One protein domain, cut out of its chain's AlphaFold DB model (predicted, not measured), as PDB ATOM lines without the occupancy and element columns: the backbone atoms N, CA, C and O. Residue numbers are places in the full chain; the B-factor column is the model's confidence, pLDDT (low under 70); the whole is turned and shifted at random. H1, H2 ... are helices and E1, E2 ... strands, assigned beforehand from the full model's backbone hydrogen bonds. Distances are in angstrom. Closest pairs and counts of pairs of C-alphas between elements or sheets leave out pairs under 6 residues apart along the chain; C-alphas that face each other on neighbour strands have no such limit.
ATOM      1  N   SER A  85      49.670 -26.471 -15.579       90.69
ATOM      2  CA  SER A  85      49.266 -25.206 -14.961       90.69
ATOM      3  C   SER A  85      49.896 -23.997 -15.663       90.69
ATOM      4  O   SER A  85      50.845 -24.133 -16.434       90.69
ATOM      5  N   ILE A  86      49.385 -22.786 -15.404       90.50
ATOM      6  CA  ILE A  86      49.933 -21.553 -16.000       90.50
ATOM      7  C   ILE A  86      51.436 -21.399 -15.727       90.50
ATOM      8  O   ILE A  86      52.179 -20.982 -16.613       90.50
ATOM      9  N   ARG A  87      51.893 -21.796 -14.532       90.25
ATOM     10  CA  ARG A  87      53.304 -21.745 -14.145       90.25
ATOM     11  C   ARG A  87      54.150 -22.719 -14.965       90.25
ATOM     12  O   ARG A  87      55.142 -22.291 -15.545       90.25
ATOM     13  N   ALA A  88      53.733 -23.982 -15.056       88.38
ATOM     14  CA  ALA A  88      54.420 -25.020 -15.834       88.38
ATOM     15  C   ALA A  88      54.460 -24.712 -17.344       88.38
ATOM     16  O   ALA A  88      55.390 -25.090 -18.044       88.38
ATOM     17  N   ARG A  89      53.470 -23.976 -17.865       87.62
ATOM     18  CA  ARG A  89      53.491 -23.494 -19.258       87.62
ATOM     19  C   ARG A  89      54.491 -22.366 -19.490       87.62
ATOM     20  O   ARG A  89      54.934 -22.179 -20.612       87.62
ATOM     21  N   ILE A  90      54.812 -21.572 -18.469       87.62
ATOM     22  CA  ILE A  90      55.774 -20.469 -18.593       87.62
ATOM     23  C   ILE A  90      57.193 -20.987 -18.351       87.62
ATOM     24  O   ILE A  90      58.083 -20.724 -19.158       87.62
ATOM     25  N   PHE A  91      57.400 -21.754 -17.280       84.12
ATOM     26  CA  PHE A  91      58.696 -22.337 -16.945       84.12
ATOM     27  C   PHE A  91      58.862 -23.708 -17.580       84.12
ATOM     28  O   PHE A  91      58.269 -24.681 -17.133       84.12
ATOM     29  N   HIS A  92      59.737 -23.793 -18.575       72.94
ATOM     30  CA  HIS A  92      60.097 -25.066 -19.187       72.94
ATOM     31  C   HIS A  92      61.406 -25.569 -18.584       72.94
ATOM     32  O   HIS A  92      62.406 -24.849 -18.580       72.94
ATOM     33  N   ARG A  93      61.422 -26.815 -18.103       65.94
ATOM     34  CA  ARG A  93      62.636 -27.451 -17.577       65.94
ATOM     35  C   ARG A  93      63.214 -28.411 -18.610       65.94
ATOM     36  O   ARG A  93      62.621 -29.466 -18.830       65.94
ATOM     37  N   PRO A  94      64.352 -28.090 -19.247       63.50
ATOM     38  CA  PRO A  94      65.031 -29.065 -20.087       63.50
ATOM     39  C   PRO A  94      65.569 -30.225 -19.236       63.50
ATOM     40  O   PRO A  94      65.867 -30.067 -18.048       63.50
ATOM     41  N   SER A  95      65.726 -31.394 -19.858       59.53
ATOM     42  CA  SER A  95      66.371 -32.547 -19.236       59.53
ATOM     43  C   SER A  95      67.852 -32.240 -18.947       59.53
ATOM     44  O   SER A  95      68.578 -31.638 -19.743       59.53
ATOM     45  N   ASN A  96      68.344 -32.657 -17.779       60.75
ATOM     46  CA  ASN A  96      69.742 -32.442 -17.402       60.75
ATOM     47  C   ASN A  96      70.634 -33.553 -17.990       60.75
ATOM     48  O   ASN A  96      70.915 -34.545 -17.322       60.75
ATOM     49  N   VAL A  97      71.088 -33.397 -19.239       59.38
ATOM     50  CA  VAL A  97      71.937 -34.400 -19.932       59.38
ATOM     51  C   VAL A  97      73.383 -34.408 -19.419       59.38
ATOM     52  O   VAL A  97      74.001 -35.462 -19.270       59.38
ATOM     53  N   PHE A  98      73.923 -33.234 -19.103       59.41
ATOM     54  CA  PHE A  98      75.207 -33.066 -18.424       59.41
ATOM     55  C   PHE A  98      74.976 -32.226 -17.166       59.41
ATOM     56  O   PHE A  98      74.186 -31.286 -17.194       59.41
ATOM     57  N   GLY A  99      75.681 -32.522 -16.070       50.00
ATOM     58  CA  GLY A  99      75.531 -31.837 -14.772       50.00
ATOM     59  C   GLY A  99      76.016 -30.380 -14.733       50.00
ATOM     60  O   GLY A  99      76.428 -29.903 -13.683       50.00
ATOM     61  N   THR A 100      76.034 -29.679 -15.869       42.75
ATOM     62  CA  THR A 100      76.616 -28.341 -16.025       42.75
ATOM     63  C   THR A 100      75.630 -27.353 -16.643       42.75
ATOM     64  O   THR A 100      75.960 -26.636 -17.585       42.75
ATOM     65  N   ASN A 101      74.432 -27.226 -16.069       48.44
ATOM     66  CA  ASN A 101      73.754 -25.938 -16.175       48.44
ATOM     67  C   ASN A 101      74.545 -24.957 -15.306       48.44
ATOM     68  O   ASN A 101      74.552 -25.041 -14.080       48.44
ATOM     69  N   LYS A 102      75.296 -24.059 -15.953       48.31
ATOM     70  CA  LYS A 102      75.852 -22.889 -15.268       48.31
ATOM     71  C   LYS A 102      74.689 -22.182 -14.569       48.31
ATOM     72  O   LYS A 102      73.626 -22.050 -15.161       48.31
ATOM     73  N   ALA A 103      74.908 -21.658 -13.366       56.69
ATOM     74  CA  ALA A 103      73.903 -20.888 -12.619       56.69
ATOM     75  C   ALA A 103      73.464 -19.575 -13.311       56.69
ATOM     76  O   ALA A 103      72.738 -18.780 -12.724       56.69
ATOM     77  N   VAL A 104      73.938 -19.311 -14.534       64.19
ATOM     78  CA  VAL A 104      73.546 -18.144 -15.317       64.19
ATOM     79  C   VAL A 104      72.371 -18.566 -16.200       64.19
ATOM     80  O   VAL A 104      72.588 -19.386 -17.097       64.19
ATOM     81  N   PRO A 105      71.157 -18.040 -15.963       68.56
ATOM     82  CA  PRO A 105      70.014 -18.330 -16.814       68.56
ATOM     83  C   PRO A 105      70.312 -17.857 -18.238       68.56
ATOM     84  O   PRO A 105      70.939 -16.814 -18.449       68.56
ATOM     85  N   ASP A 106      69.878 -18.633 -19.226       77.69
ATOM     86  CA  ASP A 106      69.912 -18.175 -20.606       77.69
ATOM     87  C   ASP A 106      68.854 -17.077 -20.831       77.69
ATOM     88  O   ASP A 106      68.018 -16.776 -19.972       77.69
ATOM     89  N   ARG A 107      68.883 -16.439 -22.005       79.31
ATOM     90  CA  ARG A 107      67.948 -15.346 -22.314       79.31
ATOM     91  C   ARG A 107      66.484 -15.811 -22.302       79.31
ATOM     92  O   ARG A 107      65.609 -15.009 -21.986       79.31
ATOM     93  N   ARG A 108      66.218 -17.080 -22.640       79.38
ATOM     94  CA  ARG A 108      64.867 -17.663 -22.636       79.38
ATOM     95  C   ARG A 108      64.358 -17.820 -21.204       79.38
ATOM     96  O   ARG A 108      63.277 -17.323 -20.907       79.38
ATOM     97  N   ALA A 109      65.149 -18.417 -20.316       80.94
ATOM     98  CA  ALA A 109      64.832 -18.565 -18.900       80.94
ATOM     99  C   ALA A 109      64.660 -17.202 -18.216       80.94
ATOM    100  O   ALA A 109      63.715 -17.016 -17.452       80.94
ATOM    101  N   GLN A 110      65.510 -16.218 -18.535       83.31
ATOM    102  CA  GLN A 110      65.347 -14.857 -18.021       83.31
ATOM    103  C   GLN A 110      64.014 -14.234 -18.473       83.31
ATOM    104  O   GLN A 110      63.285 -13.689 -17.647       83.31
ATOM    105  N   ALA A 111      63.657 -14.348 -19.755       83.81
ATOM    106  CA  ALA A 111      62.391 -13.822 -20.269       83.81
ATOM    107  C   ALA A 111      61.164 -14.515 -19.644       83.81
ATOM    108  O   ALA A 111      60.172 -13.857 -19.335       83.81
ATOM    109  N   GLN A 112      61.239 -15.827 -19.396       86.75
ATOM    110  CA  GLN A 112      60.198 -16.574 -18.678       86.75
ATOM    111  C   GLN A 112      60.038 -16.074 -17.234       86.75
ATOM    112  O   GLN A 112      58.914 -15.870 -16.777       86.75
ATOM    113  N   GLN A 113      61.149 -15.808 -16.536       87.12
ATOM    114  CA  GLN A 113      61.132 -15.226 -15.189       87.12
ATOM    115  C   GLN A 113      60.551 -13.804 -15.173       87.12
ATOM    116  O   GLN A 113      59.787 -13.468 -14.269       87.12
ATOM    117  N   GLU A 114      60.899 -12.965 -16.152       87.94
ATOM    118  CA  GLU A 114      60.369 -11.601 -16.285       87.94
ATOM    119  C   GLU A 114      58.855 -11.607 -16.526       87.94
ATOM    120  O   GLU A 114      58.121 -10.908 -15.822       87.94
ATOM    121  N   LEU A 115      58.383 -12.454 -17.447       88.19
ATOM    122  CA  LEU A 115      56.960 -12.644 -17.712       88.19
ATOM    123  C   LEU A 115      56.221 -13.147 -16.468       88.19
ATOM    124  O   LEU A 115      55.195 -12.583 -16.088       88.19
ATOM    125  N   TRP A 116      56.746 -14.187 -15.815       89.88
ATOM    126  CA  TRP A 116      56.138 -14.747 -14.611       89.88
ATOM    127  C   TRP A 116      56.024 -13.711 -13.495       89.88
ATOM    128  O   TRP A 116      54.954 -13.553 -12.912       89.88
ATOM    129  N   ARG A 117      57.105 -12.969 -13.228       89.62
ATOM    130  CA  ARG A 117      57.127 -11.922 -12.201       89.62
ATOM    131  C   ARG A 117      56.087 -10.846 -12.492       89.62
ATOM    132  O   ARG A 117      55.417 -10.399 -11.568       89.62
ATOM    133  N   HIS A 118      55.936 -10.444 -13.754       88.94
ATOM    134  CA  HIS A 118      54.920  -9.470 -14.140       88.94
ATOM    135  C   HIS A 118      53.499  -9.990 -13.869       88.94
ATOM    136  O   HIS A 118      52.699  -9.279 -13.267       88.94
ATOM    137  N   ILE A 119      53.196 -11.237 -14.248       89.38
ATOM    138  CA  ILE A 119      51.880 -11.838 -13.996       89.38
ATOM    139  C   ILE A 119      51.625 -11.976 -12.484       89.38
ATOM    140  O   ILE A 119      50.562 -11.569 -12.022       89.38
ATOM    141  N   ASP A 120      52.583 -12.489 -11.701       90.12
ATOM    142  CA  ASP A 120      52.434 -12.645 -10.240       90.12
ATOM    143  C   ASP A 120      52.172 -11.290  -9.556       90.12
ATOM    144  O   ASP A 120      51.259 -11.189  -8.740       90.12
ATOM    145  N   LEU A 121      52.873 -10.219  -9.955       90.00
ATOM    146  CA  LEU A 121      52.640  -8.864  -9.434       90.00
ATOM    147  C   LEU A 121      51.224  -8.348  -9.735       90.00
ATOM    148  O   LEU A 121      50.538  -7.892  -8.822       90.00
ATOM    149  N   CYS A 122      50.750  -8.473 -10.978       88.94
ATOM    150  CA  CYS A 122      49.399  -8.038 -11.353       88.94
ATOM    151  C   CYS A 122      48.311  -8.758 -10.536       88.94
ATOM    152  O   CYS A 122      47.319  -8.156 -10.127       88.94
ATOM    153  N   TYR A 123      48.495 -10.051 -10.265       90.19
ATOM    154  CA  TYR A 123      47.560 -10.831  -9.455       90.19
ATOM    155  C   TYR A 123      47.608 -10.465  -7.967       90.19
ATOM    156  O   TYR A 123      46.558 -10.416  -7.318       90.19
ATOM    157  N   GLN A 124      48.797 -10.152  -7.444       89.38
ATOM    158  CA  GLN A 124      48.977  -9.661  -6.077       89.38
ATOM    159  C   GLN A 124      48.298  -8.302  -5.863       89.38
ATOM    160  O   GLN A 124      47.631  -8.122  -4.846       89.38
ATOM    161  N   GLU A 125      48.394  -7.377  -6.823       89.50
ATOM    162  CA  GLU A 125      47.745  -6.056  -6.749       89.50
ATOM    163  C   GLU A 125      46.212  -6.145  -6.725       89.50
ATOM    164  O   GLU A 125      45.550  -5.402  -5.999       89.50
ATOM    165  N   VAL A 126      45.638  -7.080  -7.489       87.81
ATOM    166  CA  VAL A 126      44.184  -7.308  -7.560       87.81
ATOM    167  C   VAL A 126      43.677  -8.186  -6.401       87.81
ATOM    168  O   VAL A 126      42.471  -8.266  -6.162       87.81
ATOM    169  N   GLY A 127      44.573  -8.845  -5.659       85.50
ATOM    170  CA  GLY A 127      44.222  -9.785  -4.590       85.50
ATOM    171  C   GLY A 127      43.568 -11.075  -5.102       85.50
ATOM    172  O   GLY A 127      42.783 -11.696  -4.384       85.50
ATOM    173  N   SER A 128      43.847 -11.464  -6.351       87.38
ATOM    174  CA  SER A 128      43.315 -12.685  -6.965       87.38
ATOM    175  C   SER A 128      44.318 -13.831  -6.867       87.38
ATOM    176  O   SER A 128      45.528 -13.628  -6.936       87.38
ATOM    177  N   ASP A 129      43.822 -15.059  -6.733       87.44
ATOM    178  CA  ASP A 129      44.678 -16.239  -6.638       87.44
ATOM    179  C   ASP A 129      45.157 -16.694  -8.026       87.44
ATOM    180  O   ASP A 129      44.393 -17.267  -8.809       87.44
ATOM    181  N   ILE A 130      46.440 -16.462  -8.310       90.88
ATOM    182  CA  ILE A 130      47.111 -16.864  -9.555       90.88
ATOM    183  C   ILE A 130      47.123 -18.387  -9.772       90.88
ATOM    184  O   ILE A 130      47.235 -18.840 -10.910       90.88
ATOM    185  N   ARG A 131      46.960 -19.206  -8.722       89.75
ATOM    186  CA  ARG A 131      46.990 -20.680  -8.836       89.75
ATOM    187  C   ARG A 131      45.854 -21.242  -9.689       89.75
ATOM    188  O   ARG A 131      45.990 -22.320 -10.255       89.75
ATOM    189  N   HIS A 132      44.759 -20.496  -9.816       86.56
ATOM    190  CA  HIS A 132      43.603 -20.864 -10.637       86.56
ATOM    191  C   HIS A 132      43.576 -20.134 -11.988       86.56
ATOM    192  O   HIS A 132      42.624 -20.292 -12.759       86.56
ATOM    193  N   ALA A 133      44.591 -19.313 -12.274       89.50
ATOM    194  CA  ALA A 133      44.663 -18.556 -13.508       89.50
ATOM    195  C   ALA A 133      44.917 -19.478 -14.706       89.50
ATOM    196  O   ALA A 133      45.670 -20.451 -14.641       89.50
ATOM    197  N   THR A 134      44.291 -19.140 -15.829       88.62
ATOM    198  CA  THR A 134      44.521 -19.778 -17.124       88.62
ATOM    199  C   THR A 134      45.012 -18.735 -18.117       88.62
ATOM    200  O   THR A 134      44.595 -17.575 -18.080       88.62
ATOM    201  N   LEU A 135      45.925 -19.149 -18.992       89.62
ATOM    202  CA  LEU A 135      46.425 -18.318 -20.074       89.62
ATOM    203  C   LEU A 135      45.515 -18.455 -21.295       89.62
ATOM    204  O   LEU A 135      45.323 -19.563 -21.800       89.62
ATOM    205  N   TYR A 136      44.988 -17.330 -21.764       87.62
ATOM    206  CA  TYR A 136      44.074 -17.243 -22.891       87.62
ATOM    207  C   TYR A 136      44.721 -16.590 -24.104       87.62
ATOM    208  O   TYR A 136      45.452 -15.610 -23.964       87.62
ATOM    209  N   ARG A 137      44.375 -17.085 -25.295       86.56
ATOM    210  CA  ARG A 137      44.679 -16.438 -26.575       86.56
ATOM    211  C   ARG A 137      43.408 -16.008 -27.291       86.56
ATOM    212  O   ARG A 137      42.450 -16.771 -27.383       86.56
ATOM    213  N   MET A 138      43.428 -14.813 -27.854       82.25
ATOM    214  CA  MET A 138      42.403 -14.303 -28.758       82.25
ATOM    215  C   MET A 138      43.067 -13.991 -30.094       82.25
ATOM    216  O   MET A 138      44.032 -13.224 -30.143       82.25
ATOM    217  N   GLU A 139      42.585 -14.607 -31.171       76.75
ATOM    218  CA  GLU A 139      43.125 -14.349 -32.506       76.75
ATOM    219  C   GLU A 139      42.626 -12.998 -33.034       76.75
ATOM    220  O   GLU A 139      41.490 -12.587 -32.783       76.75
ATOM    221  N   GLY A 140      43.484 -12.271 -33.752       66.00
ATOM    222  CA  GLY A 140      43.154 -10.954 -34.285       66.00
ATOM    223  C   GLY A 140      42.085 -11.016 -35.379       66.00
ATOM    224  O   GLY A 140      42.407 -11.170 -36.551       66.00
ATOM    225  N   GLN A 141      40.814 -10.859 -35.008       59.28
ATOM    226  CA  GLN A 141      39.701 -10.610 -35.941       59.28
ATOM    227  C   GLN A 141      39.323  -9.118 -36.001       59.28
ATOM    228  O   GLN A 141      38.738  -8.664 -36.981       59.28
ATOM    229  N   ARG A 142      39.661  -8.349 -34.956       59.53
ATOM    230  CA  ARG A 142      39.356  -6.916 -34.823       59.53
ATOM    231  C   ARG A 142      40.636  -6.079 -34.860       59.53
ATOM    232  O   ARG A 142      41.642  -6.499 -34.285       59.53
ATOM    233  N   PRO A 143      40.630  -4.894 -35.494       63.53
ATOM    234  CA  PRO A 143      41.765  -3.981 -35.434       63.53
ATOM    235  C   PRO A 143      42.061  -3.567 -33.983       63.53
ATOM    236  O   PRO A 143      41.152  -3.393 -33.172       63.53
ATOM    237  N   LEU A 144      43.345  -3.369 -33.657       63.91
ATOM    238  CA  LEU A 144      43.815  -2.998 -32.307       63.91
ATOM    239  C   LEU A 144      43.104  -1.763 -31.725       63.91
ATOM    240  O   LEU A 144      42.978  -1.643 -30.509       63.91
ATOM    241  N   SER A 145      42.626  -0.852 -32.578       65.88
ATOM    242  CA  SER A 145      41.829   0.310 -32.175       65.88
ATOM    243  C   SER A 145      40.487  -0.077 -31.548       65.88
ATOM    244  O   SER A 145      40.148   0.452 -30.501       65.88
ATOM    245  N   GLU A 146      39.765  -1.053 -32.107       66.88
ATOM    246  CA  GLU A 146      38.476  -1.507 -31.559       66.88
ATOM    247  C   GLU A 146      38.643  -2.240 -30.225       66.88
ATOM    248  O   GLU A 146      37.791  -2.147 -29.346       66.88
ATOM    249  N   LEU A 147      39.757  -2.956 -30.058       66.44
ATOM    250  CA  LEU A 147      40.107  -3.616 -28.800       66.44
ATOM    251  C   LEU A 147      40.468  -2.591 -27.714       66.44
ATOM    252  O   LEU A 147      40.113  -2.781 -26.552       66.44
ATOM    253  N   ARG A 148      41.115  -1.481 -28.097       66.88
ATOM    254  CA  ARG A 148      41.352  -0.329 -27.214       66.88
ATOM    255  C   ARG A 148      40.040   0.336 -26.804       66.88
ATOM    256  O   ARG A 148      39.824   0.554 -25.619       66.88
ATOM    257  N   ASP A 149      39.167   0.612 -27.770       67.69
ATOM    258  CA  ASP A 149      37.882   1.281 -27.539       67.69
ATOM    259  C   ASP A 149      36.927   0.421 -26.691       67.69
ATOM    260  O   ASP A 149      36.132   0.948 -25.915       67.69
ATOM    261  N   ALA A 150      37.042  -0.909 -26.784       65.19
ATOM    262  CA  ALA A 150      36.329  -1.864 -25.938       65.19
ATOM    263  C   ALA A 150      36.937  -2.039 -24.529       65.19
ATOM    264  O   ALA A 150      36.401  -2.817 -23.740       65.19
ATOM    265  N   GLY A 151      38.049  -1.365 -24.208       65.44
ATOM    266  CA  GLY A 151      38.747  -1.505 -22.925       65.44
ATOM    267  C   GLY A 151      39.392  -2.881 -22.712       65.44
ATOM    268  O   GLY A 151      39.611  -3.286 -21.576       65.44
ATOM    269  N   LEU A 152      39.661  -3.622 -23.793       65.19
ATOM    270  CA  LEU A 152      40.241  -4.971 -23.752       65.19
ATOM    271  C   LEU A 152      41.777  -4.968 -23.806       65.19
ATOM    272  O   LEU A 152      42.401  -6.008 -23.608       65.19
ATOM    273  N   LEU A 153      42.395  -3.816 -24.083       65.25
ATOM    274  CA  LEU A 153      43.844  -3.631 -24.003       65.25
ATOM    275  C   LEU A 153      44.208  -2.995 -22.662       65.25
ATOM    276  O   LEU A 153      43.577  -2.025 -22.254       65.25
ATOM    277  N   ALA A 154      45.254  -3.504 -22.008       64.69
ATOM    278  CA  ALA A 154      45.785  -2.860 -20.811       64.69
ATOM    279  C   ALA A 154      46.391  -1.489 -21.155       64.69
ATOM    280  O   ALA A 154      47.084  -1.361 -22.172       64.69
ATOM    281  N   ASP A 155      46.165  -0.501 -20.282       63.53
ATOM    282  CA  ASP A 155      46.666   0.875 -20.425       63.53
ATOM    283  C   ASP A 155      48.201   0.941 -20.507       63.53
ATOM    284  O   ASP A 155      48.760   1.799 -21.193       63.53
ATOM    285  N   ALA A 156      48.884   0.001 -19.847       66.19
ATOM    286  CA  ALA A 156      50.322  -0.205 -19.925       66.19
ATOM    287  C   ALA A 156      50.611  -1.655 -20.335       66.19
ATOM    288  O   ALA A 156      50.227  -2.595 -19.641       66.19
ATOM    289  N   GLN A 157      51.289  -1.834 -21.469       66.50
ATOM    290  CA  GLN A 157      51.828  -3.129 -21.878       66.50
ATOM    291  C   GLN A 157      53.264  -3.244 -21.361       66.50
ATOM    292  O   GLN A 157      54.022  -2.278 -21.491       66.50
ATOM    293  N   PRO A 158      53.664  -4.386 -20.789       68.06
ATOM    294  CA  PRO A 158      55.046  -4.574 -20.394       68.06
ATOM    295  C   PRO A 158      55.953  -4.608 -21.633       68.06
ATOM    296  O   PRO A 158      55.621  -5.232 -22.644       68.06
ATOM    297  N   GLU A 159      57.121  -3.972 -21.554       72.06
ATOM    298  CA  GLU A 159      58.169  -4.152 -22.562       72.06
ATOM    299  C   GLU A 159      58.748  -5.566 -22.418       72.06
ATOM    300  O   GLU A 159      59.652  -5.806 -21.623       72.06
ATOM    301  N   MET A 160      58.186  -6.523 -23.160       69.62
ATOM    302  CA  MET A 160      58.628  -7.920 -23.173       69.62
ATOM    303  C   MET A 160      59.457  -8.182 -24.438       69.62
ATOM    304  O   MET A 160      58.890  -8.336 -25.521       69.62
ATOM    305  N   PRO A 161      60.802  -8.229 -24.350       60.75
ATOM    306  CA  PRO A 161      61.669  -8.351 -25.525       60.75
ATOM    307  C   PRO A 161      61.654  -9.753 -26.152       60.75
ATOM    308  O   PRO A 161      62.153  -9.928 -27.265       60.75
ATOM    309  N   TYR A 162      61.137 -10.755 -25.439       71.50
ATOM    310  CA  TYR A 162      61.038 -12.132 -25.902       71.50
ATOM    311  C   TYR A 162      59.795 -12.800 -25.307       71.50
ATOM    312  O   TYR A 162      59.628 -12.828 -24.090       71.50
ATOM    313  N   LEU A 163      58.952 -13.359 -26.172       76.88
ATOM    314  CA  LEU A 163      57.823 -14.204 -25.800       76.88
ATOM    315  C   LEU A 163      57.939 -15.507 -26.582       76.88
ATOM    316  O   LEU A 163      58.148 -15.492 -27.795       76.88
ATOM    317  N   ASP A 164      57.817 -16.621 -25.879       77.88
ATOM    318  CA  ASP A 164      57.908 -17.938 -26.486       77.88
ATOM    319  C   ASP A 164      56.676 -18.219 -27.369       77.88
ATOM    320  O   ASP A 164      55.555 -18.196 -26.851       77.88
ATOM    321  N   PRO A 165      56.826 -18.495 -28.679       79.12
ATOM    322  CA  PRO A 165      55.691 -18.816 -29.546       79.12
ATOM    323  C   PRO A 165      54.885 -20.029 -29.067       79.12
ATOM    324  O   PRO A 165      53.672 -20.083 -29.278       79.12
ATOM    325  N   GLN A 166      55.529 -20.978 -28.383       78.94
ATOM    326  CA  GLN A 166      54.857 -22.147 -27.820       78.94
ATOM    327  C   GLN A 166      53.824 -21.762 -26.763       78.94
ATOM    328  O   GLN A 166      52.724 -22.311 -26.741       78.94
ATOM    329  N   LEU A 167      54.151 -20.777 -25.923       83.56
ATOM    330  CA  LEU A 167      53.244 -20.292 -24.890       83.56
ATOM    331  C   LEU A 167      51.925 -19.801 -25.509       83.56
ATOM    332  O   LEU A 167      50.853 -19.996 -24.939       83.56
ATOM    333  N   ILE A 168      52.004 -19.203 -26.701       84.25
ATOM    334  CA  ILE A 168      50.844 -18.751 -27.470       84.25
ATOM    335  C   ILE A 168      50.081 -19.947 -28.050       84.25
ATOM    336  O   ILE A 168      48.857 -19.946 -28.023       84.25
ATOM    337  N   HIS A 169      50.769 -20.962 -28.575       83.69
ATOM    338  CA  HIS A 169      50.131 -22.136 -29.184       83.69
ATOM    339  C   HIS A 169      49.403 -23.016 -28.156       83.69
ATOM    340  O   HIS A 169      48.306 -23.499 -28.436       83.69
ATOM    341  N   GLU A 170      49.965 -23.169 -26.955       84.81
ATOM    342  CA  GLU A 170      49.361 -23.928 -25.851       84.81
ATOM    343  C   GLU A 170      48.260 -23.153 -25.102       84.81
ATOM    344  O   GLU A 170      47.483 -23.755 -24.352       84.81
ATOM    345  N   ALA A 171      48.182 -21.825 -25.258       87.00
ATOM    346  CA  ALA A 171      47.186 -21.000 -24.580       87.00
ATOM    347  C   ALA A 171      45.755 -21.357 -25.008       87.00
ATOM    348  O   ALA A 171      45.460 -21.597 -26.182       87.00
ATOM    349  N   THR A 172      44.845 -21.351 -24.034       86.44
ATOM    350  CA  THR A 172      43.439 -21.693 -24.247       86.44
ATOM    351  C   THR A 172      42.789 -20.639 -25.147       86.44
ATOM    352  O   THR A 172      42.841 -19.453 -24.820       86.44
ATOM    353  N   PRO A 173      42.175 -21.009 -26.282       83.44
ATOM    354  CA  PRO A 173      41.451 -20.035 -27.093       83.44
ATOM    355  C   PRO A 173      40.355 -19.338 -26.269       83.44
ATOM    356  O   PRO A 173      39.712 -19.955 -25.425       83.44
ATOM    357  N   HIS A 174      40.155 -18.038 -26.458       79.50
ATOM    358  CA  HIS A 174      39.082 -17.317 -25.772       79.50
ATOM    359  C   HIS A 174      37.727 -17.548 -26.451       79.50
ATOM    360  O   HIS A 174      36.726 -17.776 -25.777       79.50
ATOM    361  N   ASP A 175      37.715 -17.567 -27.786       71.25
ATOM    362  CA  ASP A 175      36.514 -17.689 -28.623       71.25
ATOM    363  C   ASP A 175      36.085 -19.152 -28.816       71.25
ATOM    364  O   ASP A 175      35.834 -19.618 -29.930       71.25
ATOM    365  N   ILE A 176      36.057 -19.927 -27.733       65.06
ATOM    366  CA  ILE A 176      35.682 -21.339 -27.815       65.06
ATOM    367  C   ILE A 176      34.174 -21.415 -27.992       65.06
ATOM    368  O   ILE A 176      33.404 -21.023 -27.119       65.06
ATOM    369  N   LEU A 177      33.772 -21.916 -29.162       54.94
ATOM    370  CA  LEU A 177      32.402 -22.302 -29.473       54.94
ATOM    371  C   LEU A 177      31.890 -23.241 -28.366       54.94
ATOM    372  O   LEU A 177      32.669 -24.050 -27.867       54.94
ATOM    373  N   ASP A 178      30.605 -23.176 -28.007       63.34
ATOM    374  CA  ASP A 178      29.943 -24.119 -27.085       63.34
ATOM    375  C   ASP A 178      29.917 -25.547 -27.681       63.34
ATOM    376  O   ASP A 178      28.874 -26.090 -28.053       63.34
ATOM    377  N   ILE A 179      31.090 -26.160 -27.845       72.81
ATOM    378  CA  ILE A 179      31.262 -27.510 -28.356       72.81
ATOM    379  C   ILE A 179      30.930 -28.451 -27.196       72.81
ATOM    380  O   ILE A 179      31.523 -28.328 -26.120       72.81
ATOM    381  N   PRO A 180      29.992 -29.395 -27.372       79.69
ATOM    382  CA  PRO A 180      29.700 -30.370 -26.335       79.69
ATOM    383  C   PRO A 180      30.945 -31.222 -26.061       79.69
ATOM    384  O   PRO A 180      31.607 -31.681 -26.994       79.69
ATOM    385  N   MET A 181      31.247 -31.447 -24.780       81.88
ATOM    386  CA  MET A 181      32.358 -32.306 -24.375       81.88
ATOM    387  C   MET A 181      32.155 -33.723 -24.939       81.88
ATOM    388  O   MET A 181      31.097 -34.318 -24.700       81.88
ATOM    389  N   PRO A 182      33.131 -34.287 -25.671       82.06
ATOM    390  CA  PRO A 182      33.016 -35.641 -26.181       82.06
ATOM    391  C   PRO A 182      33.166 -36.673 -25.060       82.06
ATOM    392  O   PRO A 182      33.856 -36.460 -24.065       82.06
ATOM    393  N   THR A 183      32.532 -37.832 -25.238       78.62
ATOM    394  CA  THR A 183      32.701 -38.977 -24.331       78.62
ATOM    395  C   THR A 183      34.003 -39.741 -24.580       78.62
ATOM    396  O   THR A 183      34.457 -40.453 -23.690       78.62
ATOM    397  N   SER A 184      34.574 -39.625 -25.784       80.81
ATOM    398  CA  SER A 184      35.860 -40.208 -26.192       80.81
ATOM    399  C   SER A 184      36.460 -39.423 -27.370       80.81
ATOM    400  O   SER A 184      35.716 -38.820 -28.144       80.81
ATOM    401  N   PHE A 185      37.787 -39.475 -27.519       85.69
ATOM    402  CA  PHE A 185      38.554 -38.917 -28.641       85.69
ATOM    403  C   PHE A 185      38.959 -39.967 -29.690       85.69
ATOM    404  O   PHE A 185      39.822 -39.708 -30.525       85.69
ATOM    405  N   ASP A 186      38.338 -41.149 -29.668       84.44
ATOM    406  CA  ASP A 186      38.630 -42.221 -30.631       84.44
ATOM    407  C   ASP A 186      38.241 -41.866 -32.075       84.44
ATOM    408  O   ASP A 186      38.828 -42.397 -33.015       84.44
ATOM    409  N   ASP A 187      37.257 -40.978 -32.262       86.12
ATOM    410  CA  ASP A 187      36.863 -40.481 -33.583       86.12
ATOM    411  C   ASP A 187      37.822 -39.361 -34.041       86.12
ATOM    412  O   ASP A 187      37.854 -38.297 -33.406       86.12
ATOM    413  N   PRO A 188      38.559 -39.538 -35.158       86.19
ATOM    414  CA  PRO A 188      39.475 -38.528 -35.684       86.19
ATOM    415  C   PRO A 188      38.815 -37.167 -35.938       86.19
ATOM    416  O   PRO A 188      39.416 -36.135 -35.654       86.19
ATOM    417  N   TYR A 189      37.557 -37.138 -36.395       86.38
ATOM    418  CA  TYR A 189      36.847 -35.882 -36.667       86.38
ATOM    419  C   TYR A 189      36.466 -35.127 -35.395       86.38
ATOM    420  O   TYR A 189      36.271 -33.910 -35.424       86.38
ATOM    421  N   VAL A 190      36.291 -35.848 -34.287       87.38
ATOM    422  CA  VAL A 190      36.078 -35.246 -32.970       87.38
ATOM    423  C   VAL A 190      37.408 -34.727 -32.447       87.38
ATOM    424  O   VAL A 190      37.474 -33.572 -32.038       87.38
ATOM    425  N   LEU A 191      38.466 -35.537 -32.523       88.56
ATOM    426  CA  LEU A 191      39.814 -35.164 -32.099       88.56
ATOM    427  C   LEU A 191      40.307 -33.881 -32.779       88.56
ATOM    428  O   LEU A 191      40.722 -32.951 -32.090       88.56
ATOM    429  N   GLU A 192      40.189 -33.780 -34.104       85.94
ATOM    430  CA  GLU A 192      40.643 -32.612 -34.874       85.94
ATOM    431  C   GLU A 192      40.004 -31.288 -34.431       85.94
ATOM    432  O   GLU A 192      40.623 -30.237 -34.562       85.94
ATOM    433  N   ARG A 193      38.793 -31.306 -33.857       86.31
ATOM    434  CA  ARG A 193      38.133 -30.084 -33.353       86.31
ATOM    435  C   ARG A 193      38.739 -29.560 -32.057       86.31
ATOM    436  O   ARG A 193      38.553 -28.390 -31.737       86.31
ATOM    437  N   PHE A 194      39.401 -30.427 -31.296       88.12
ATOM    438  CA  PHE A 194      40.020 -30.089 -30.015       88.12
ATOM    439  C   PHE A 194      41.540 -29.924 -30.126       88.12
ATOM    440  O   PHE A 194      42.154 -29.327 -29.244       88.12
ATOM    441  N   VAL A 195      42.145 -30.390 -31.221       87.69
ATOM    442  CA  VAL A 195      43.564 -30.166 -31.504       87.69
ATOM    443  C   VAL A 195      43.779 -28.732 -31.988       87.69
ATOM    444  O   VAL A 195      43.287 -28.324 -33.038       87.69
ATOM    445  N   SER A 196      44.526 -27.940 -31.217       82.12
ATOM    446  CA  SER A 196      44.827 -26.548 -31.578       82.12
ATOM    447  C   SER A 196      45.827 -26.458 -32.727       82.12
ATOM    448  O   SER A 196      46.995 -26.814 -32.570       82.12
ATOM    449  N   ALA A 197      45.405 -25.877 -33.849       73.75
ATOM    450  CA  ALA A 197      46.317 -25.482 -34.915       73.75
ATOM    451  C   ALA A 197      47.156 -24.247 -34.508       73.75
ATOM    452  O   ALA A 197      46.662 -23.386 -33.761       73.75
ATOM    453  N   PRO A 198      48.412 -24.138 -34.986       69.81
ATOM    454  CA  PRO A 198      49.226 -22.942 -34.795       69.81
ATOM    455  C   PRO A 198      48.558 -21.729 -35.454       69.81
ATOM    456  O   PRO A 198      47.968 -21.837 -36.530       69.81
ATOM    457  N   SER A 199      48.635 -20.567 -34.798       65.81
ATOM    458  CA  SER A 199      47.951 -19.361 -35.278       65.81
ATOM    459  C   SER A 199      48.529 -18.896 -36.616       65.81
ATOM    460  O   SER A 199      49.730 -18.660 -36.739       65.81
ATOM    461  N   SER A 200      47.670 -18.741 -37.623       57.91
ATOM    462  CA  SER A 200      48.061 -18.372 -38.991       57.91
ATOM    463  C   SER A 200      48.243 -16.863 -39.197       57.91
ATOM    464  O   SER A 200      48.871 -16.447 -40.168       57.91
ATOM    465  N   LEU A 201      47.705 -16.038 -38.290       59.53
ATOM    466  CA  LEU A 201      47.582 -14.583 -38.460       59.53
ATOM    467  C   LEU A 201      48.715 -13.779 -37.801       59.53
ATOM    468  O   LEU A 201      48.831 -12.576 -38.042       59.53
ATOM    469  N   GLY A 202      49.546 -14.406 -36.960       61.22
ATOM    470  CA  GLY A 202      50.709 -13.774 -36.312       61.22
ATOM    471  C   GLY A 202      50.400 -12.561 -35.416       61.22
ATOM    472  O   GLY A 202      51.321 -11.904 -34.940       61.22
ATOM    473  N   THR A 203      49.122 -12.244 -35.191       71.00
ATOM    474  CA  THR A 203      48.641 -11.101 -34.405       71.00
ATOM    475  C   THR A 203      47.426 -11.512 -33.572       71.00
ATOM    476  O   THR A 203      46.517 -12.185 -34.058       71.00
ATOM    477  N   GLY A 204      47.417 -11.123 -32.297       78.38
ATOM    478  CA  GLY A 204      46.384 -11.496 -31.332       78.38
ATOM    479  C   GLY A 204      46.663 -10.925 -29.943       78.38
ATOM    480  O   GLY A 204      47.662 -10.232 -29.745       78.38
ATOM    481  N   ILE A 205      45.777 -11.213 -28.989       81.19
ATOM    482  CA  ILE A 205      45.945 -10.852 -27.574       81.19
ATOM    483  C   ILE A 205      46.219 -12.122 -26.771       81.19
ATOM    484  O   ILE A 205      45.476 -13.098 -26.873       81.19
ATOM    485  N   LEU A 206      47.259 -12.080 -25.942       85.00
ATOM    486  CA  LEU A 206      47.529 -13.071 -24.907       85.00
ATOM    487  C   LEU A 206      47.235 -12.429 -23.548       85.00
ATOM    488  O   LEU A 206      47.749 -11.349 -23.262       85.00
ATOM    489  N   PHE A 207      46.417 -13.068 -22.716       86.25
ATOM    490  CA  PHE A 207      46.097 -12.549 -21.386       86.25
ATOM    491  C   PHE A 207      45.876 -13.676 -20.377       86.25
ATOM    492  O   PHE A 207      45.456 -14.774 -20.732       86.25
ATOM    493  N   ALA A 208      46.156 -13.409 -19.104       89.31
ATOM    494  CA  ALA A 208      45.847 -14.321 -18.008       89.31
ATOM    495  C   ALA A 208      44.512 -13.930 -17.361       89.31
ATOM    496  O   ALA A 208      44.213 -12.744 -17.215       89.31
ATOM    497  N   SER A 209      43.694 -14.915 -16.986       88.25
ATOM    498  CA  SER A 209      42.447 -14.676 -16.250       88.25
ATOM    499  C   SER A 209      42.133 -15.822 -15.289       88.25
ATOM    500  O   SER A 209      42.411 -16.982 -15.584       88.25
ATOM    501  N   SER A 210      41.527 -15.500 -14.140       86.56
ATOM    502  CA  SER A 210      40.958 -16.489 -13.199       86.56
ATOM    503  C   SER A 210      39.536 -16.918 -13.554       86.56
ATOM    504  O   SER A 210      38.937 -17.720 -12.833       86.56
ATOM    505  N   ALA A 211      38.954 -16.373 -14.627       83.56
ATOM    506  CA  ALA A 211      37.684 -16.867 -15.132       83.56
ATOM    507  C   ALA A 211      37.842 -18.347 -15.509       83.56
ATOM    508  O   ALA A 211      38.812 -18.722 -16.157       83.56
ATOM    509  N   SER A 212      36.907 -19.202 -15.087       74.62
ATOM    510  CA  SER A 212      36.961 -20.616 -15.458       74.62
ATOM    511  C   SER A 212      36.623 -20.749 -16.945       74.62
ATOM    512  O   SER A 212      35.530 -20.334 -17.337       74.62
ATOM    513  N   PRO A 213      37.492 -21.357 -17.769       79.88
ATOM    514  CA  PRO A 213      37.122 -21.691 -19.138       79.88
ATOM    515  C   PRO A 213      36.005 -22.750 -19.144       79.88
ATOM    516  O   PRO A 213      35.914 -23.544 -18.196       79.88
ATOM    517  N   PRO A 214      35.179 -22.800 -20.206       83.62
ATOM    518  CA  PRO A 214      34.274 -23.920 -20.445       83.62
ATOM    519  C   PRO A 214      35.034 -25.250 -20.412       83.62
ATOM    520  O   PRO A 214      36.196 -25.300 -20.819       83.62
ATOM    521  N   ASP A 215      34.388 -26.333 -19.973       83.94
ATOM    522  CA  ASP A 215      35.049 -27.642 -19.847       83.94
ATOM    523  C   ASP A 215      35.671 -28.096 -21.181       83.94
ATOM    524  O   ASP A 215      36.810 -28.555 -21.204       83.94
ATOM    525  N   ALA A 216      34.980 -27.873 -22.305       82.75
ATOM    526  CA  ALA A 216      35.509 -28.149 -23.641       82.75
ATOM    527  C   ALA A 216      36.808 -27.380 -23.924       82.75
ATOM    528  O   ALA A 216      37.754 -27.932 -24.480       82.75
ATOM    529  N   GLY A 217      36.887 -26.123 -23.487       83.00
ATOM    530  CA  GLY A 217      38.055 -25.286 -23.713       83.00
ATOM    531  C   GLY A 217      39.267 -25.617 -22.856       83.00
ATOM    532  O   GLY A 217      40.389 -25.301 -23.239       83.00
ATOM    533  N   GLN A 218      39.063 -26.306 -21.734       84.62
ATOM    534  CA  GLN A 218      40.161 -26.835 -20.921       84.62
ATOM    535  C   GLN A 218      40.904 -27.965 -21.626       84.62
ATOM    536  O   GLN A 218      42.083 -28.174 -21.360       84.62
ATOM    537  N   VAL A 219      40.218 -28.676 -22.520       88.38
ATOM    538  CA  VAL A 219      40.767 -29.824 -23.243       88.38
ATOM    539  C   VAL A 219      41.448 -29.413 -24.545       88.38
ATOM    540  O   VAL A 219      42.353 -30.106 -24.994       88.38
ATOM    541  N   VAL A 220      41.053 -28.281 -25.134       89.00
ATOM    542  CA  VAL A 220      41.644 -27.789 -26.382       89.00
ATOM    543  C   VAL A 220      43.143 -27.538 -26.197       89.00
ATOM    544  O   VAL A 220      43.556 -26.668 -25.430       89.00
ATOM    545  N   ASN A 221      43.962 -28.306 -26.912       90.56
ATOM    546  CA  ASN A 221      45.418 -28.265 -26.809       90.56
ATOM    547  C   ASN A 221      46.054 -28.805 -28.101       90.56
ATOM    548  O   ASN A 221      45.415 -29.591 -28.798       90.56
ATOM    549  N   PRO A 222      47.287 -28.411 -28.463       90.12
ATOM    550  CA  PRO A 222      47.972 -28.988 -29.625       90.12
ATOM    551  C   PRO A 222      48.195 -30.506 -29.529       90.12
ATOM    552  O   PRO A 222      48.266 -31.199 -30.545       90.12
ATOM    553  N   ILE A 223      48.291 -31.035 -28.307       92.00
ATOM    554  CA  ILE A 223      48.414 -32.465 -28.038       92.00
ATOM    555  C   ILE A 223      47.286 -32.884 -27.107       92.00
ATOM    556  O   ILE A 223      47.123 -32.340 -26.017       92.00
ATOM    557  N   ILE A 224      46.548 -33.912 -27.517       93.69
ATOM    558  CA  ILE A 224      45.595 -34.620 -26.663       93.69
ATOM    559  C   ILE A 224      46.257 -35.942 -26.253       93.69
ATOM    560  O   ILE A 224      46.344 -36.861 -27.068       93.69
ATOM    561  N   PRO A 225      46.783 -36.070 -25.019       93.81
ATOM    562  CA  PRO A 225      47.560 -37.243 -24.625       93.81
ATOM    563  C   PRO A 225      46.857 -38.589 -24.828       93.81
ATOM    564  O   PRO A 225      47.525 -39.562 -25.175       93.81
TER     565      PRO A 225
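What this domain is: This is residues 85 to 225 of the 780 residues of an uncharacterized protein of Cochliobolus sativus (strain ND90Pr / ATCC 201652) (UniProt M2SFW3). Look first for a small two-stranded antiparallel ribbon, E1 and E2, in the middle of a body made largely of loops; the long helix H2 and the short helices H1 and H4 gather near the ribbon, while H3 and H5 lie far out from the middle. Residues 94 to 104, in the loop between H1 and H2, stick out from the body. The 141 printed residues include six named helices and two named strands, in the order H1 H2 E1 H3 H4 H5 E2 H6; the class is mostly helix, though under half of the residues are in named elements. The whole is only just compact, close to loose, with a radius of gyration of the C-alphas of 17.0 A and spans of 47 by 45 by 31 A.

How they stand to each other: Begin at E1, residues 134 to 139, and E2, residues 204 to 209, antiparallel neighbours at 159 degrees between their directions. Look for N 136 and O 207, 2.8 A apart, and N 205 and O 138, 2.9 A apart, both within hydrogen-bond range. Residues 172 to 173 make a short parallel pairing with residues 136 to 137 of E1. In H4, residues 165 to 170, the C-alpha of Ile 168 is 6.6 A from that of Arg 137 in E1, the closest C-alphas of the two. H1, residues 86 to 90, only just touches H4, with 3 pairs of C-alphas within 8 A, the closest being Arg 89 and Leu 167 at 6.5 A. H1 also touches H2, residues 107 to 126, which touches H1 with residues 112 to 116 alone; the closest C-alphas are those of Ile 90 and Gln 112, 5.9 A apart. H5, residues 188 to 194, and H6, residues 215 to 219, are close but not clearly touching, with the C-alphas of Phe 194 and Val 219 closest at 6.8 A. H3, residues 144 to 149, touches no helix and is apart from E2. In H1, H2, H3 and H4 every O i to N i+4 pair is within hydrogen-bond range; in H5 1 of 3 is, beside 3 of 4 O i to N i+3 pairs, and in H6 0 of 1, beside 2 of 2.

Where its parts are: Find C-alpha 134 at (44.521, -19.778, -17.124); from there E1 runs 16.4 A to C-alpha 139. E2 runs 15.9 A from C-alpha 204 to C-alpha 209. H2 starts at C-alpha 107, at (67.948, -15.346, -22.314), and covers 29.1 A to C-alpha 126. H5 measures 10.2 A, and H6 ends at C-alpha 219, at (40.767, -29.824, -23.243).

The domain as a whole: The two C-alphas farthest apart are those of Gly 99 and Asp 149, 51.7 A. The printed part has no cut; the links H1 to H2, H3 to H4 and H4 to H5 are long. The mean pLDDT of the printed part is 78.0, with 42 residues under 70, among them residues 93 to 105 and 140 to 158.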